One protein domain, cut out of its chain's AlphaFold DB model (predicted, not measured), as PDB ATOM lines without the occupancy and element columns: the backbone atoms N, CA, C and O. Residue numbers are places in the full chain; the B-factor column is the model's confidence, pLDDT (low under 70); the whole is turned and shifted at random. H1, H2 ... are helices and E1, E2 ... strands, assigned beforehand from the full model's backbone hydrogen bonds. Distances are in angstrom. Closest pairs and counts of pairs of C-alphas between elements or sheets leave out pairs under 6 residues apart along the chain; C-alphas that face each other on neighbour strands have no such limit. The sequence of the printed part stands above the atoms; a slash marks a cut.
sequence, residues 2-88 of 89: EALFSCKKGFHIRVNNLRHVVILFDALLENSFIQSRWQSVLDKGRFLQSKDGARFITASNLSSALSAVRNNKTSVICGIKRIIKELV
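Overview. This is residues 2 to 88 of the 89 residues of an uncharacterized protein of Bacteroides dorei DSM 17855 (UniProt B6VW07). H2 stands in the middle, with H5 side by side with it, and H4 crosses the first part of H2 nearly at right angles. H3 packs on the beginning of H4, while a small pair of strands, E1 and E2, and the short H1 lie away from H5. The printed part has 87 residues with five named helices and two named strands, in the order H1 E1 H2 H3 E2 H4 H5; the sheet E1 = E2 is parallel and the class is mostly helix. The whole is compact, with a radius of gyration of the C-alphas of 12.7 A and spans of 31 by 25 by 18 A.

Arrangement. H1, residues 2 to 5, touches no helix. E1, residues 13 to 15, and E2, residues 48 to 50, are parallel neighbours at 49 degrees; N 15 and O 49 are 2.8 A apart and N 49 and O 13 are 2.9 A apart, both within hydrogen-bond range. Between these strands come H2, residues 18 to 30, and H3, residues 38 to 44, in a strand-helix-strand unit, two parallel neighbour strands with helices between them along the chain, whose crossover is right-handed. H2 and H3 are close but not clearly touching; their closest C-alphas, of Phe 25 and Trp 38, are 7.6 A apart. H3 touches H4, residues 59 to 70, which touches H3 with residues 59 to 63 alone; the closest C-alphas, of Gln 39 and Ala 59, are 5.2 A apart, and the two helices run opposite ways at a shallow tilt of 33 degrees, only just short of steep. With residues 18 to 23 alone H2 touches H4, about perpendicular at 84 degrees, the closest C-alphas being those of Arg 19 and Ala 65, 5.7 A apart. H2 also touches H5, residues 75 to 86, at a shallow tilt of 29 degrees, the same way; the closest C-alphas, of Ala 27 and Lys 81, are 5.7 A apart. H4 and H5 are apart. The helix packing is mostly aligned, but only just, with 2 of 3 touching pairs at a shallow tilt. In H2, H3, H4 and H5 every O i to N i+4 pair is within hydrogen-bond range; H1 is too short for such a pair.

Along the chain. H1 begins at C-alpha 2, (-8.553, -36.110, 30.535). E1, residues 13 to 15, and E2, residues 48 to 50, are short strands. H2 runs 18.2 A from C-alpha 18 at (-23.131, -41.231, 19.146). H3 follows over residues 38 to 44. H4 measures 16.7 A and H5 16.4 A, ending at C-alpha 86, (-14.653, -53.848, 35.762).

Size, cuts and confidence. The C-alphas farthest apart, of Ala 54 and Val 88, are 36.7 A apart. The printed part has no cut and no long link. The mean pLDDT of the printed part is 93.9, and no printed residue of this model is under 70.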
ATOM      1  N   GLU A   2      -8.598 -37.007  29.368       90.38
ATOM      2  CA  GLU A   2      -8.553 -36.110  30.535       90.38
ATOM      3  C   GLU A   2      -9.195 -34.741  30.284       90.38
ATOM      4  O   GLU A   2     -10.065 -34.342  31.043       90.38
ATOM      5  N   ALA A   3      -8.881 -34.078  29.163       92.69
ATOM      6  CA  ALA A   3      -9.461 -32.777  28.815       92.69
ATOM      7  C   ALA A   3     -11.003 -32.766  28.712       92.69
ATOM      8  O   ALA A   3     -11.624 -31.735  28.964       92.69
ATOM      9  N   LEU A   4     -11.620 -33.898  28.345       93.69
ATOM     10  CA  LEU A   4     -13.077 -34.039  28.294       93.69
ATOM     11  C   LEU A   4     -13.657 -34.098  29.709       93.69
ATOM     12  O   LEU A   4     -14.577 -33.354  30.033       93.69
ATOM     13  N   PHE A   5     -13.094 -34.962  30.555       91.75
ATOM     14  CA  PHE A   5     -13.566 -35.165  31.926       91.75
ATOM     15  C   PHE A   5     -13.210 -34.001  32.856       91.75
ATOM     16  O   PHE A   5     -13.967 -33.701  33.773       91.75
ATOM     17  N   SER A   6     -12.134 -33.268  32.569       93.62
ATOM     18  CA  SER A   6     -11.783 -32.020  33.248       93.62
ATOM     19  C   SER A   6     -12.577 -30.810  32.738       93.62
ATOM     20  O   SER A   6     -12.289 -29.687  33.143       93.62
ATOM     21  N   CYS A   7     -13.512 -31.003  31.797       93.94
ATOM     22  CA  CYS A   7     -14.297 -29.935  31.172       93.94
ATOM     23  C   CYS A   7     -13.428 -28.778  30.634       93.94
ATOM     24  O   CYS A   7     -13.763 -27.601  30.796       93.94
ATOM     25  N   LYS A   8     -12.283 -29.095  30.011       96.56
ATOM     26  CA  LYS A   8     -11.309 -28.093  29.554       96.56
ATOM     27  C   LYS A   8     -11.943 -27.151  28.526       96.56
ATOM     28  O   LYS A   8     -12.375 -27.581  27.460       96.56
ATOM     29  N   LYS A   9     -11.946 -25.845  28.804       93.31
ATOM     30  CA  LYS A   9     -12.522 -24.831  27.903       93.31
ATOM     31  C   LYS A   9     -11.887 -24.893  26.507       93.31
ATOM     32  O   LYS A   9     -10.669 -24.970  26.377       93.31
ATOM     33  N   GLY A  10     -12.725 -24.843  25.468       94.06
ATOM     34  CA  GLY A  10     -12.306 -24.880  24.061       94.06
ATOM     35  C   GLY A  10     -11.943 -26.273  23.533       94.06
ATOM     36  O   GLY A  10     -11.807 -26.445  22.322       94.06
ATOM     37  N   PHE A  11     -11.834 -27.279  24.405       96.19
ATOM     38  CA  PHE A  11     -11.663 -28.662  23.979       96.19
ATOM     39  C   PHE A  11     -12.961 -29.194  23.368       96.19
ATOM     40  O   PHE A  11     -14.047 -28.938  23.874       96.19
ATOM     41  N   HIS A  12     -12.844 -29.971  22.298       96.50
ATOM     42  CA  HIS A  12     -13.941 -30.756  21.750       96.50
ATOM     43  C   HIS A  12     -13.380 -31.971  21.013       96.50
ATOM     44  O   HIS A  12     -12.223 -31.980  20.588       96.50
ATOM     45  N   ILE A  13     -14.200 -33.005  20.863       96.19
ATOM     46  CA  ILE A  13     -13.853 -34.222  20.131       96.19
ATOM     47  C   ILE A  13     -14.941 -34.561  19.114       96.19
ATOM     48  O   ILE A  13     -16.132 -34.393  19.375       96.19
ATOM     49  N   ARG A  14     -14.532 -35.066  17.946       96.81
ATOM     50  CA  ARG A  14     -15.464 -35.571  16.936       96.81
ATOM     51  C   ARG A  14     -15.965 -36.957  17.311       96.81
ATOM     52  O   ARG A  14     -15.189 -37.859  17.619       96.81
ATOM     53  N   VAL A  15     -17.275 -37.130  17.238       95.69
ATOM     54  CA  VAL A  15     -17.969 -38.366  17.578       95.69
ATOM     55  C   VAL A  15     -18.360 -39.092  16.300       95.69
ATOM     56  O   VAL A  15     -19.235 -38.650  15.559       95.69
ATOM     57  N   ASN A  16     -17.736 -40.245  16.058       94.69
ATOM     58  CA  ASN A  16     -18.082 -41.101  14.920       94.69
ATOM     59  C   ASN A  16     -19.394 -41.870  15.151       94.69
ATOM     60  O   ASN A  16     -20.194 -42.015  14.233       94.69
ATOM     61  N   ASN A  17     -19.622 -42.356  16.377       93.12
ATOM     62  CA  ASN A  17     -20.828 -43.098  16.738       93.12
ATOM     63  C   ASN A  17     -21.398 -42.598  18.069       93.12
ATOM     64  O   ASN A  17     -20.893 -42.919  19.146       93.12
ATOM     65  N   LEU A  18     -22.487 -41.831  17.981       94.88
ATOM     66  CA  LEU A  18     -23.131 -41.231  19.146       94.88
ATOM     67  C   LEU A  18     -23.720 -42.276  20.101       94.88
ATOM     68  O   LEU A  18     -23.706 -42.063  21.308       94.88
ATOM     69  N   ARG A  19     -24.172 -43.429  19.587       94.06
ATOM     70  CA  ARG A  19     -24.743 -44.511  20.407       94.06
ATOM     71  C   ARG A  19     -23.716 -45.092  21.377       94.06
ATOM     72  O   ARG A  19     -24.057 -45.404  22.511       94.06
ATOM     73  N   HIS A  20     -22.459 -45.203  20.954       94.31
ATOM     74  CA  HIS A  20     -21.390 -45.692  21.829       94.31
ATOM     75  C   HIS A  20     -21.056 -44.670  22.916       94.31
ATOM     76  O   HIS A  20     -20.884 -45.041  24.072       94.31
ATOM     77  N   VAL A  21     -21.019 -43.382  22.556       95.25
ATOM     78  CA  VAL A  21     -20.750 -42.303  23.516       95.25
ATOM     79  C   VAL A  21     -21.830 -42.252  24.586       95.25
ATOM     80  O   VAL A  21     -21.505 -42.243  25.767       95.25
ATOM     81  N   VAL A  22     -23.109 -42.265  24.207       96.19
ATOM     82  CA  VAL A  22     -24.176 -42.177  25.213       96.19
ATOM     83  C   VAL A  22     -24.179 -43.371  26.161       96.19
ATOM     84  O   VAL A  22     -24.397 -43.173  27.346       96.19
ATOM     85  N   ILE A  23     -23.859 -44.578  25.684       95.56
ATOM     86  CA  ILE A  23     -23.751 -45.762  26.548       95.56
ATOM     87  C   ILE A  23     -22.548 -45.696  27.473       95.56
ATOM     88  O   ILE A  23     -22.656 -46.118  28.618       95.56
ATOM     89  N   LEU A  24     -21.420 -45.165  27.003       95.38
ATOM     90  CA  LEU A  24     -20.258 -44.944  27.853       95.38
ATOM     91  C   LEU A  24     -20.617 -44.028  29.029       95.38
ATOM     92  O   LEU A  24     -20.365 -44.379  30.175       95.38
ATOM     93  N   PHE A  25     -21.239 -42.879  28.757       96.62
ATOM     94  CA  PHE A  25     -21.624 -41.934  29.808       96.62
ATOM     95  C   PHE A  25     -22.745 -42.473  30.711       96.62
ATOM     96  O   PHE A  25     -22.702 -42.253  31.918       96.62
ATOM     97  N   ASP A  26     -23.705 -43.219  30.163       95.38
ATOM     98  CA  ASP A  26     -24.750 -43.892  30.946       95.38
ATOM     99  C   ASP A  26     -24.148 -44.941  31.894       95.38
ATOM    100  O   ASP A  26     -24.447 -44.939  33.081       95.38
ATOM    101  N   ALA A  27     -23.206 -45.759  31.414       95.00
ATOM    102  CA  ALA A  27     -22.501 -46.741  32.238       95.00
ATOM    103  C   ALA A  27     -21.632 -46.077  33.319       95.00
ATOM    104  O   ALA A  27     -21.585 -46.552  34.452       95.00
ATOM    105  N   LEU A  28     -20.957 -44.969  32.998       96.06
ATOM    106  CA  LEU A  28     -20.198 -44.199  33.986       96.06
ATOM    107  C   LEU A  28     -21.113 -43.641  35.086       96.06
ATOM    108  O   LEU A  28     -20.743 -43.671  36.257       96.06
ATOM    109  N   LEU A  29     -22.307 -43.164  34.721       95.94
ATOM    110  CA  LEU A  29     -23.315 -42.699  35.673       95.94
ATOM    111  C   LEU A  29     -23.863 -43.849  36.530       95.94
ATOM    112  O   LEU A  29     -23.944 -43.701  37.745       95.94
ATOM    113  N   GLU A  30     -24.197 -44.993  35.922       94.56
ATOM    114  CA  GLU A  30     -24.665 -46.205  36.621       94.56
ATOM    115  C   GLU A  30     -23.667 -46.665  37.702       94.56
ATOM    116  O   GLU A  30     -24.078 -47.178  38.738       94.56
ATOM    117  N   ASN A  31     -22.367 -46.436  37.484       94.75
ATOM    118  CA  ASN A  31     -21.292 -46.777  38.422       94.75
ATOM    119  C   ASN A  31     -20.799 -45.569  39.250       94.75
ATOM    120  O   ASN A  31     -19.739 -45.631  39.862       94.75
ATOM    121  N   SER A  32     -21.559 -44.469  39.296       94.56
ATOM    122  CA  SER A  32     -21.265 -43.267  40.102       94.56
ATOM    123  C   SER A  32     -19.934 -42.557  39.795       94.56
ATOM    124  O   SER A  32     -19.465 -41.751  40.596       94.56
ATOM    125  N   PHE A  33     -19.339 -42.779  38.618       94.31
ATOM    126  CA  PHE A  33     -18.110 -42.092  38.195       94.31
ATOM    127  C   PHE A  33     -18.351 -40.645  37.745       94.31
ATOM    128  O   PHE A  33     -17.425 -39.836  37.716       94.31
ATOM    129  N   ILE A  34     -19.587 -40.309  37.365       95.38
ATOM    130  CA  ILE A  34     -19.982 -38.971  36.914       95.38
ATOM    131  C   ILE A  34     -21.346 -38.571  37.482       95.38
ATOM    132  O   ILE A  34     -22.114 -39.393  37.971       95.38
ATOM    133  N   GLN A  35     -21.670 -37.284  37.369       95.25
ATOM    134  CA  GLN A  35     -22.934 -36.719  37.836       95.25
ATOM    135  C   GLN A  35     -24.069 -36.886  36.810       95.25
ATOM    136  O   GLN A  35     -23.848 -36.890  35.596       95.25
ATOM    137  N   SER A  36     -25.317 -36.919  37.288       95.38
ATOM    138  CA  SER A  36     -26.528 -37.122  36.465       95.38
ATOM    139  C   SER A  36     -26.751 -36.058  35.381       95.38
ATOM    140  O   SER A  36     -27.418 -36.307  34.380       95.38
ATOM    141  N   ARG A  37     -26.156 -34.871  35.538       96.12
ATOM    142  CA  ARG A  37     -26.288 -33.736  34.606       96.12
ATOM    143  C   ARG A  37     -25.327 -33.786  33.412       96.12
ATOM    144  O   ARG A  37     -25.218 -32.791  32.692       96.12
ATOM    145  N   TRP A  38     -24.641 -34.906  33.179       97.38
ATOM    146  CA  TRP A  38     -23.594 -35.029  32.158       97.38
ATOM    147  C   TRP A  38     -24.032 -34.578  30.755       97.38
ATOM    148  O   TRP A  38     -23.261 -33.904  30.078       97.38
ATOM    149  N   GLN A  39     -25.275 -34.842  30.334       97.94
ATOM    150  CA  GLN A  39     -25.766 -34.382  29.025       97.94
ATOM    151  C   GLN A  39     -25.746 -32.857  28.894       97.94
ATOM    152  O   GLN A  39     -25.324 -32.325  27.870       97.94
ATOM    153  N   SER A  40     -26.169 -32.147  29.946       97.88
ATOM    154  CA  SER A  40     -26.172 -30.683  29.960       97.88
ATOM    155  C   SER A  40     -24.753 -30.120  29.982       97.88
ATOM    156  O   SER A  40     -24.499 -29.099  29.348       97.88
ATOM    157  N   VAL A  41     -23.828 -30.791  30.676       97.19
ATOM    158  CA  VAL A  41     -22.405 -30.417  30.704       97.19
ATOM    159  C   VAL A  41     -21.784 -30.553  29.312       97.19
ATOM    160  O   VAL A  41     -21.128 -29.621  28.848       97.19
ATOM    161  N   LEU A  42     -22.034 -31.670  28.620       97.50
ATOM    162  CA  LEU A  42     -21.528 -31.907  27.264       97.50
ATOM    163  C   LEU A  42     -22.069 -30.906  26.241       97.50
ATOM    164  O   LEU A  42     -21.298 -30.406  25.421       97.50
ATOM    165  N   ASP A  43     -23.362 -30.596  26.323       98.06
ATOM    166  CA  ASP A  43     -24.033 -29.634  25.447       98.06
ATOM    167  C   ASP A  43     -23.515 -28.206  25.669       98.06
ATOM    168  O   ASP A  43     -22.931 -27.589  24.776       98.06
ATOM    169  N   LYS A  44     -23.617 -27.703  26.907       97.06
ATOM    170  CA  LYS A  44     -23.198 -26.334  27.248       97.06
ATOM    171  C   LYS A  44     -21.706 -26.108  27.026       97.06
ATOM    172  O   LYS A  44     -21.309 -25.019  26.619       97.06
ATOM    173  N   GLY A  45     -20.887 -27.127  27.284       96.50
ATOM    174  CA  GLY A  45     -19.447 -27.086  27.048       96.50
ATOM    175  C   GLY A  45     -19.045 -27.248  25.584       96.50
ATOM    176  O   GLY A  45     -17.880 -27.031  25.262       96.50
ATOM    177  N   ARG A  46     -19.983 -27.609  24.691       97.62
ATOM    178  CA  ARG A  46     -19.723 -27.926  23.276       97.62
ATOM    179  C   ARG A  46     -18.598 -28.950  23.107       97.62
ATOM    180  O   ARG A  46     -17.772 -28.849  22.204       97.62
ATOM    181  N   PHE A  47     -18.566 -29.957  23.979       97.75
ATOM    182  CA  PHE A  47     -17.453 -30.907  24.043       97.75
ATOM    183  C   PHE A  47     -17.494 -31.978  22.947       97.75
ATOM    184  O   PHE A  47     -16.475 -32.605  22.656       97.75
ATOM    185  N   LEU A  48     -18.658 -32.199  22.334       97.88
ATOM    186  CA  LEU A  48     -18.864 -33.225  21.319       97.88
ATOM    187  C   LEU A  48     -19.276 -32.596  19.993       97.88
ATOM    188  O   LEU A  48     -20.253 -31.851  19.921       97.88
ATOM    189  N   GLN A  49     -18.568 -32.956  18.932       97.44
ATOM    190  CA  GLN A  49     -18.846 -32.531  17.567       97.44
ATOM    191  C   GLN A  49     -19.289 -33.729  16.723       97.44
ATOM    192  O   GLN A  49     -18.876 -34.863  16.972       97.44
ATOM    193  N   SER A  50     -20.136 -33.503  15.724       96.25
ATOM    194  CA  SER A  50     -20.536 -34.519  14.755       96.25
ATOM    195  C   SER A  50     -19.334 -35.064  13.979       96.25
ATOM    196  O   SER A  50     -18.274 -34.440  13.905       96.25
ATOM    197  N   LYS A  51     -19.500 -36.252  13.392       94.56
ATOM    198  CA  LYS A  51     -18.458 -36.935  12.613       94.56
ATOM    199  C   LYS A  51     -17.852 -36.046  11.522       94.56
ATOM    200  O   LYS A  51     -16.637 -36.030  11.351       94.56
ATOM    201  N   ASP A  52     -18.706 -35.324  10.805       93.94
ATOM    202  CA  ASP A  52     -18.342 -34.397   9.730       93.94
ATOM    203  C   ASP A  52     -17.756 -33.068  10.239       93.94
ATOM    204  O   ASP A  52     -17.285 -32.256   9.450       93.94
ATOM    205  N   GLY A  53     -17.760 -32.835  11.554       93.88
ATOM    206  CA  GLY A  53     -17.301 -31.589  12.157       93.88
ATOM    207  C   GLY A  53     -18.259 -30.409  11.971       93.88
ATOM    208  O   GLY A  53     -17.950 -29.310  12.420       93.88
ATOM    209  N   ALA A  54     -19.416 -30.600  11.333       94.00
ATOM    210  CA  ALA A  54     -20.285 -29.492  10.949       94.00
ATOM    211  C   ALA A  54     -21.093 -28.920  12.122       94.00
ATOM    212  O   ALA A  54     -21.453 -27.743  12.112       94.00
ATOM    213  N   ARG A  55     -21.431 -29.743  13.123       96.50
ATOM    214  CA  ARG A  55     -22.352 -29.366  14.205       96.50
ATOM    215  C   ARG A  55     -21.886 -29.900  15.550       96.50
ATOM    216  O   ARG A  55     -21.253 -30.949  15.636       96.50
ATOM    217  N   PHE A  56     -22.237 -29.194  16.618       98.12
ATOM    218  CA  PHE A  56     -22.086 -29.718  17.972       98.12
ATOM    219  C   PHE A  56     -23.269 -30.615  18.331       98.12
ATOM    220  O   PHE A  56     -24.398 -30.388  17.895       98.12
ATOM    221  N   ILE A  57     -22.990 -31.651  19.114       98.12
ATOM    222  CA  ILE A  57     -24.001 -32.562  19.639       98.12
ATOM    223  C   ILE A  57     -24.674 -31.895  20.840       98.12
ATOM    224  O   ILE A  57     -23.999 -31.498  21.787       98.12
ATOM    225  N   THR A  58     -26.000 -31.808  20.807       98.19
ATOM    226  CA  THR A  58     -26.817 -31.190  21.866       98.19
ATOM    227  C   THR A  58     -27.323 -32.219  22.880       98.19
ATOM    228  O   THR A  58     -27.324 -33.425  22.611       98.19
ATOM    229  N   ALA A  59     -27.844 -31.758  24.022       98.12
ATOM    230  CA  ALA A  59     -28.494 -32.622  25.010       98.12
ATOM    231  C   ALA A  59     -29.684 -33.389  24.410       98.12
ATOM    232  O   ALA A  59     -29.883 -34.565  24.717       98.12
ATOM    233  N   SER A  60     -30.417 -32.772  23.479       98.12
ATOM    234  CA  SER A  60     -31.507 -33.427  22.751       98.12
ATOM    235  C   SER A  60     -30.996 -34.577  21.881       98.12
ATOM    236  O   SER A  60     -31.565 -35.666  21.912       98.12
ATOM    237  N   ASN A  61     -29.878 -34.393  21.165       97.56
ATOM    238  CA  ASN A  61     -29.262 -35.479  20.393       97.56
ATOM    239  C   ASN A  61     -28.837 -36.648  21.296       97.56
ATOM    240  O   ASN A  61     -29.041 -37.807  20.931       97.56
ATOM    241  N   LEU A  62     -28.271 -36.346  22.471       97.69
ATOM    242  CA  LEU A  62     -27.865 -37.347  23.466       97.69
ATOM    243  C   LEU A  62     -29.070 -38.123  24.010       97.69
ATOM    244  O   LEU A  62     -29.045 -39.353  24.034       97.69
ATOM    245  N   SER A  63     -30.142 -37.423  24.382       97.19
ATOM    246  CA  SER A  63     -31.385 -38.033  24.867       97.19
ATOM    247  C   SER A  63     -32.027 -38.949  23.824       97.19
ATOM    248  O   SER A  63     -32.353 -40.099  24.128       97.19
ATOM    249  N   SER A  64     -32.145 -38.495  22.573       96.50
ATOM    250  CA  SER A  64     -32.681 -39.321  21.485       96.50
ATOM    251  C   SER A  64     -31.819 -40.558  21.228       96.50
ATOM    252  O   SER A  64     -32.349 -41.655  21.045       96.50
ATOM    253  N   ALA A  65     -30.490 -40.417  21.253       95.31
ATOM    254  CA  ALA A  65     -29.585 -41.544  21.069       95.31
ATOM    255  C   ALA A  65     -29.683 -42.557  22.220       95.31
ATOM    256  O   ALA A  65     -29.744 -43.753  21.943       95.31
ATOM    257  N   LEU A  66     -29.772 -42.119  23.483       94.69
ATOM    258  CA  LEU A  66     -30.020 -43.024  24.617       94.69
ATOM    259  C   LEU A  66     -31.319 -43.804  24.441       94.69
ATOM    260  O   LEU A  66     -31.330 -45.025  24.588       94.69
ATOM    261  N   SER A  67     -32.403 -43.106  24.095       94.12
ATOM    262  CA  SER A  67     -33.704 -43.740  23.874       94.12
ATOM    263  C   SER A  67     -33.626 -44.806  22.781       94.12
ATOM    264  O   SER A  67     -34.171 -45.894  22.943       94.12
ATOM    265  N   ALA A  68     -32.916 -44.526  21.686       91.56
ATOM    266  CA  ALA A  68     -32.734 -45.483  20.599       91.56
ATOM    267  C   ALA A  68     -31.914 -46.711  21.028       91.56
ATOM    268  O   ALA A  68     -32.187 -47.822  20.576       91.56
ATOM    269  N   VAL A  69     -30.915 -46.528  21.894       90.88
ATOM    270  CA  VAL A  69     -30.057 -47.632  22.341       90.88
ATOM    271  C   VAL A  69     -30.745 -48.539  23.359       90.88
ATOM    272  O   VAL A  69     -30.514 -49.746  23.337       90.88
ATOM    273  N   ARG A  70     -31.642 -48.014  24.202       82.38
ATOM    274  CA  ARG A  70     -32.422 -48.845  25.144       82.38
ATOM    275  C   ARG A  70     -33.175 -49.985  24.451       82.38
ATOM    276  O   ARG A  70     -33.329 -51.051  25.036       82.38
ATOM    277  N   ASN A  71     -33.551 -49.785  23.190       81.88
ATOM    278  CA  ASN A  71     -34.274 -50.764  22.382       81.88
ATOM    279  C   ASN A  71     -33.360 -51.640  21.501       81.88
ATOM    280  O   ASN A  71     -33.857 -52.496  20.776       81.88
ATOM    281  N   ASN A  72     -32.037 -51.435  21.520       78.31
ATOM    282  CA  ASN A  72     -31.103 -52.110  20.618       78.31
ATOM    283  C   ASN A  72     -29.824 -52.544  21.355       78.31
ATOM    284  O   ASN A  72     -28.854 -51.788  21.458       78.31
ATOM    285  N   LYS A  73     -29.824 -53.780  21.870       76.12
ATOM    286  CA  LYS A  73     -28.660 -54.404  22.514       76.12
ATOM    287  C   LYS A  73     -27.727 -55.010  21.466       76.12
ATOM    288  O   LYS A  73     -28.048 -56.027  20.862       76.12
ATOM    289  N   THR A  74     -26.541 -54.427  21.315       87.06
ATOM    290  CA  THR A  74     -25.451 -54.982  20.497       87.06
ATOM    291  C   THR A  74     -24.306 -55.488  21.374       87.06
ATOM    292  O   THR A  74     -24.149 -55.061  22.522       87.06
ATOM    293  N   SER A  75     -23.459 -56.369  20.831       88.44
ATOM    294  CA  SER A  75     -22.264 -56.879  21.523       88.44
ATOM    295  C   SER A  75     -21.323 -55.758  21.978       88.44
ATOM    296  O   SER A  75     -20.779 -55.825  23.077       88.44
ATOM    297  N   VAL A  76     -21.189 -54.694  21.181       89.44
ATOM    298  CA  VAL A  76     -20.373 -53.518  21.520       89.44
ATOM    299  C   VAL A  76     -20.917 -52.799  22.754       89.44
ATOM    300  O   VAL A  76     -20.150 -52.456  23.648       89.44
ATOM    301  N   ILE A  77     -22.236 -52.611  22.843       89.44
ATOM    302  CA  ILE A  77     -22.884 -51.977  24.003       89.44
ATOM    303  C   ILE A  77     -22.647 -52.805  25.268       89.44
ATOM    304  O   ILE A  77     -22.275 -52.253  26.305       89.44
ATOM    305  N   CYS A  78     -22.815 -54.127  25.175       90.69
ATOM    306  CA  CYS A  78     -22.521 -55.037  26.281       90.69
ATOM    307  C   CYS A  78     -21.044 -54.969  26.692       90.69
ATOM    308  O   CYS A  78     -20.747 -54.911  27.884       90.69
ATOM    309  N   GLY A  79     -20.128 -54.919  25.721       93.75
ATOM    310  CA  GLY A  79     -18.692 -54.783  25.961       93.75
ATOM    311  C   GLY A  79     -18.335 -53.495  26.702       93.75
ATOM    312  O   GLY A  79     -17.610 -53.552  27.691       93.75
ATOM    313  N   ILE A  80     -18.899 -52.352  26.290       92.88
ATOM    314  CA  ILE A  80     -18.689 -51.062  26.968       92.88
ATOM    315  C   ILE A  80     -19.156 -51.143  28.425       92.88
ATOM    316  O   ILE A  80     -18.392 -50.808  29.327       92.88
ATOM    317  N   LYS A  81     -20.383 -51.623  28.671       92.62
ATOM    318  CA  LYS A  81     -20.914 -51.749  30.039       92.62
ATOM    319  C   LYS A  81     -20.057 -52.671  30.909       92.62
ATOM    320  O   LYS A  81     -19.823 -52.348  32.070       92.62
ATOM    321  N   ARG A  82     -19.576 -53.791  30.355       94.25
ATOM    322  CA  ARG A  82     -18.699 -54.729  31.071       94.25
ATOM    323  C   ARG A  82     -17.392 -54.060  31.493       94.25
ATOM    324  O   ARG A  82     -17.074 -54.097  32.672       94.25
ATOM    325  N   ILE A  83     -16.699 -53.403  30.560       95.12
ATOM    326  CA  ILE A  83     -15.416 -52.738  30.837       95.12
ATOM    327  C   ILE A  83     -15.575 -51.678  31.931       95.12
ATOM    328  O   ILE A  83     -14.766 -51.624  32.844       95.12
ATOM    329  N   ILE A  84     -16.631 -50.857  31.880       94.19
ATOM    330  CA  ILE A  84     -16.855 -49.832  32.912       94.19
ATOM    331  C   ILE A  84     -17.151 -50.451  34.279       94.19
ATOM    332  O   ILE A  84     -16.668 -49.947  35.287       94.19
ATOM    333  N   LYS A  85     -17.902 -51.554  34.325       92.19
ATOM    334  CA  LYS A  85     -18.161 -52.277  35.575       92.19
ATOM    335  C   LYS A  85     -16.879 -52.864  36.179       92.19
ATOM    336  O   LYS A  85     -16.739 -52.890  37.395       92.19
ATOM    337  N   GLU A  86     -15.954 -53.315  35.339       93.31
ATOM    338  CA  GLU A  86     -14.653 -53.848  35.762       93.31
ATOM    339  C   GLU A  86     -13.710 -52.764  36.314       93.31
ATOM    340  O   GLU A  86     -12.780 -53.114  37.023       93.31
ATOM    341  N   LEU A  87     -13.964 -51.466  36.088       88.44
ATOM    342  CA  LEU A  87     -13.176 -50.375  36.696       88.44
ATOM    343  C   LEU A  87     -13.374 -50.235  38.215       88.44
ATOM    344  O   LEU A  87     -12.663 -49.461  38.851       88.44
ATOM    345  N   VAL A  88     -14.386 -50.901  38.775       72.56
ATOM    346  CA  VAL A  88     -14.698 -50.887  40.215       72.56
ATOM    347  C   VAL A  88     -13.995 -52.040  40.956       72.56
ATOM    348  O   VAL A  88     -13.951 -52.025  42.185       72.56
TER     349      VAL A  88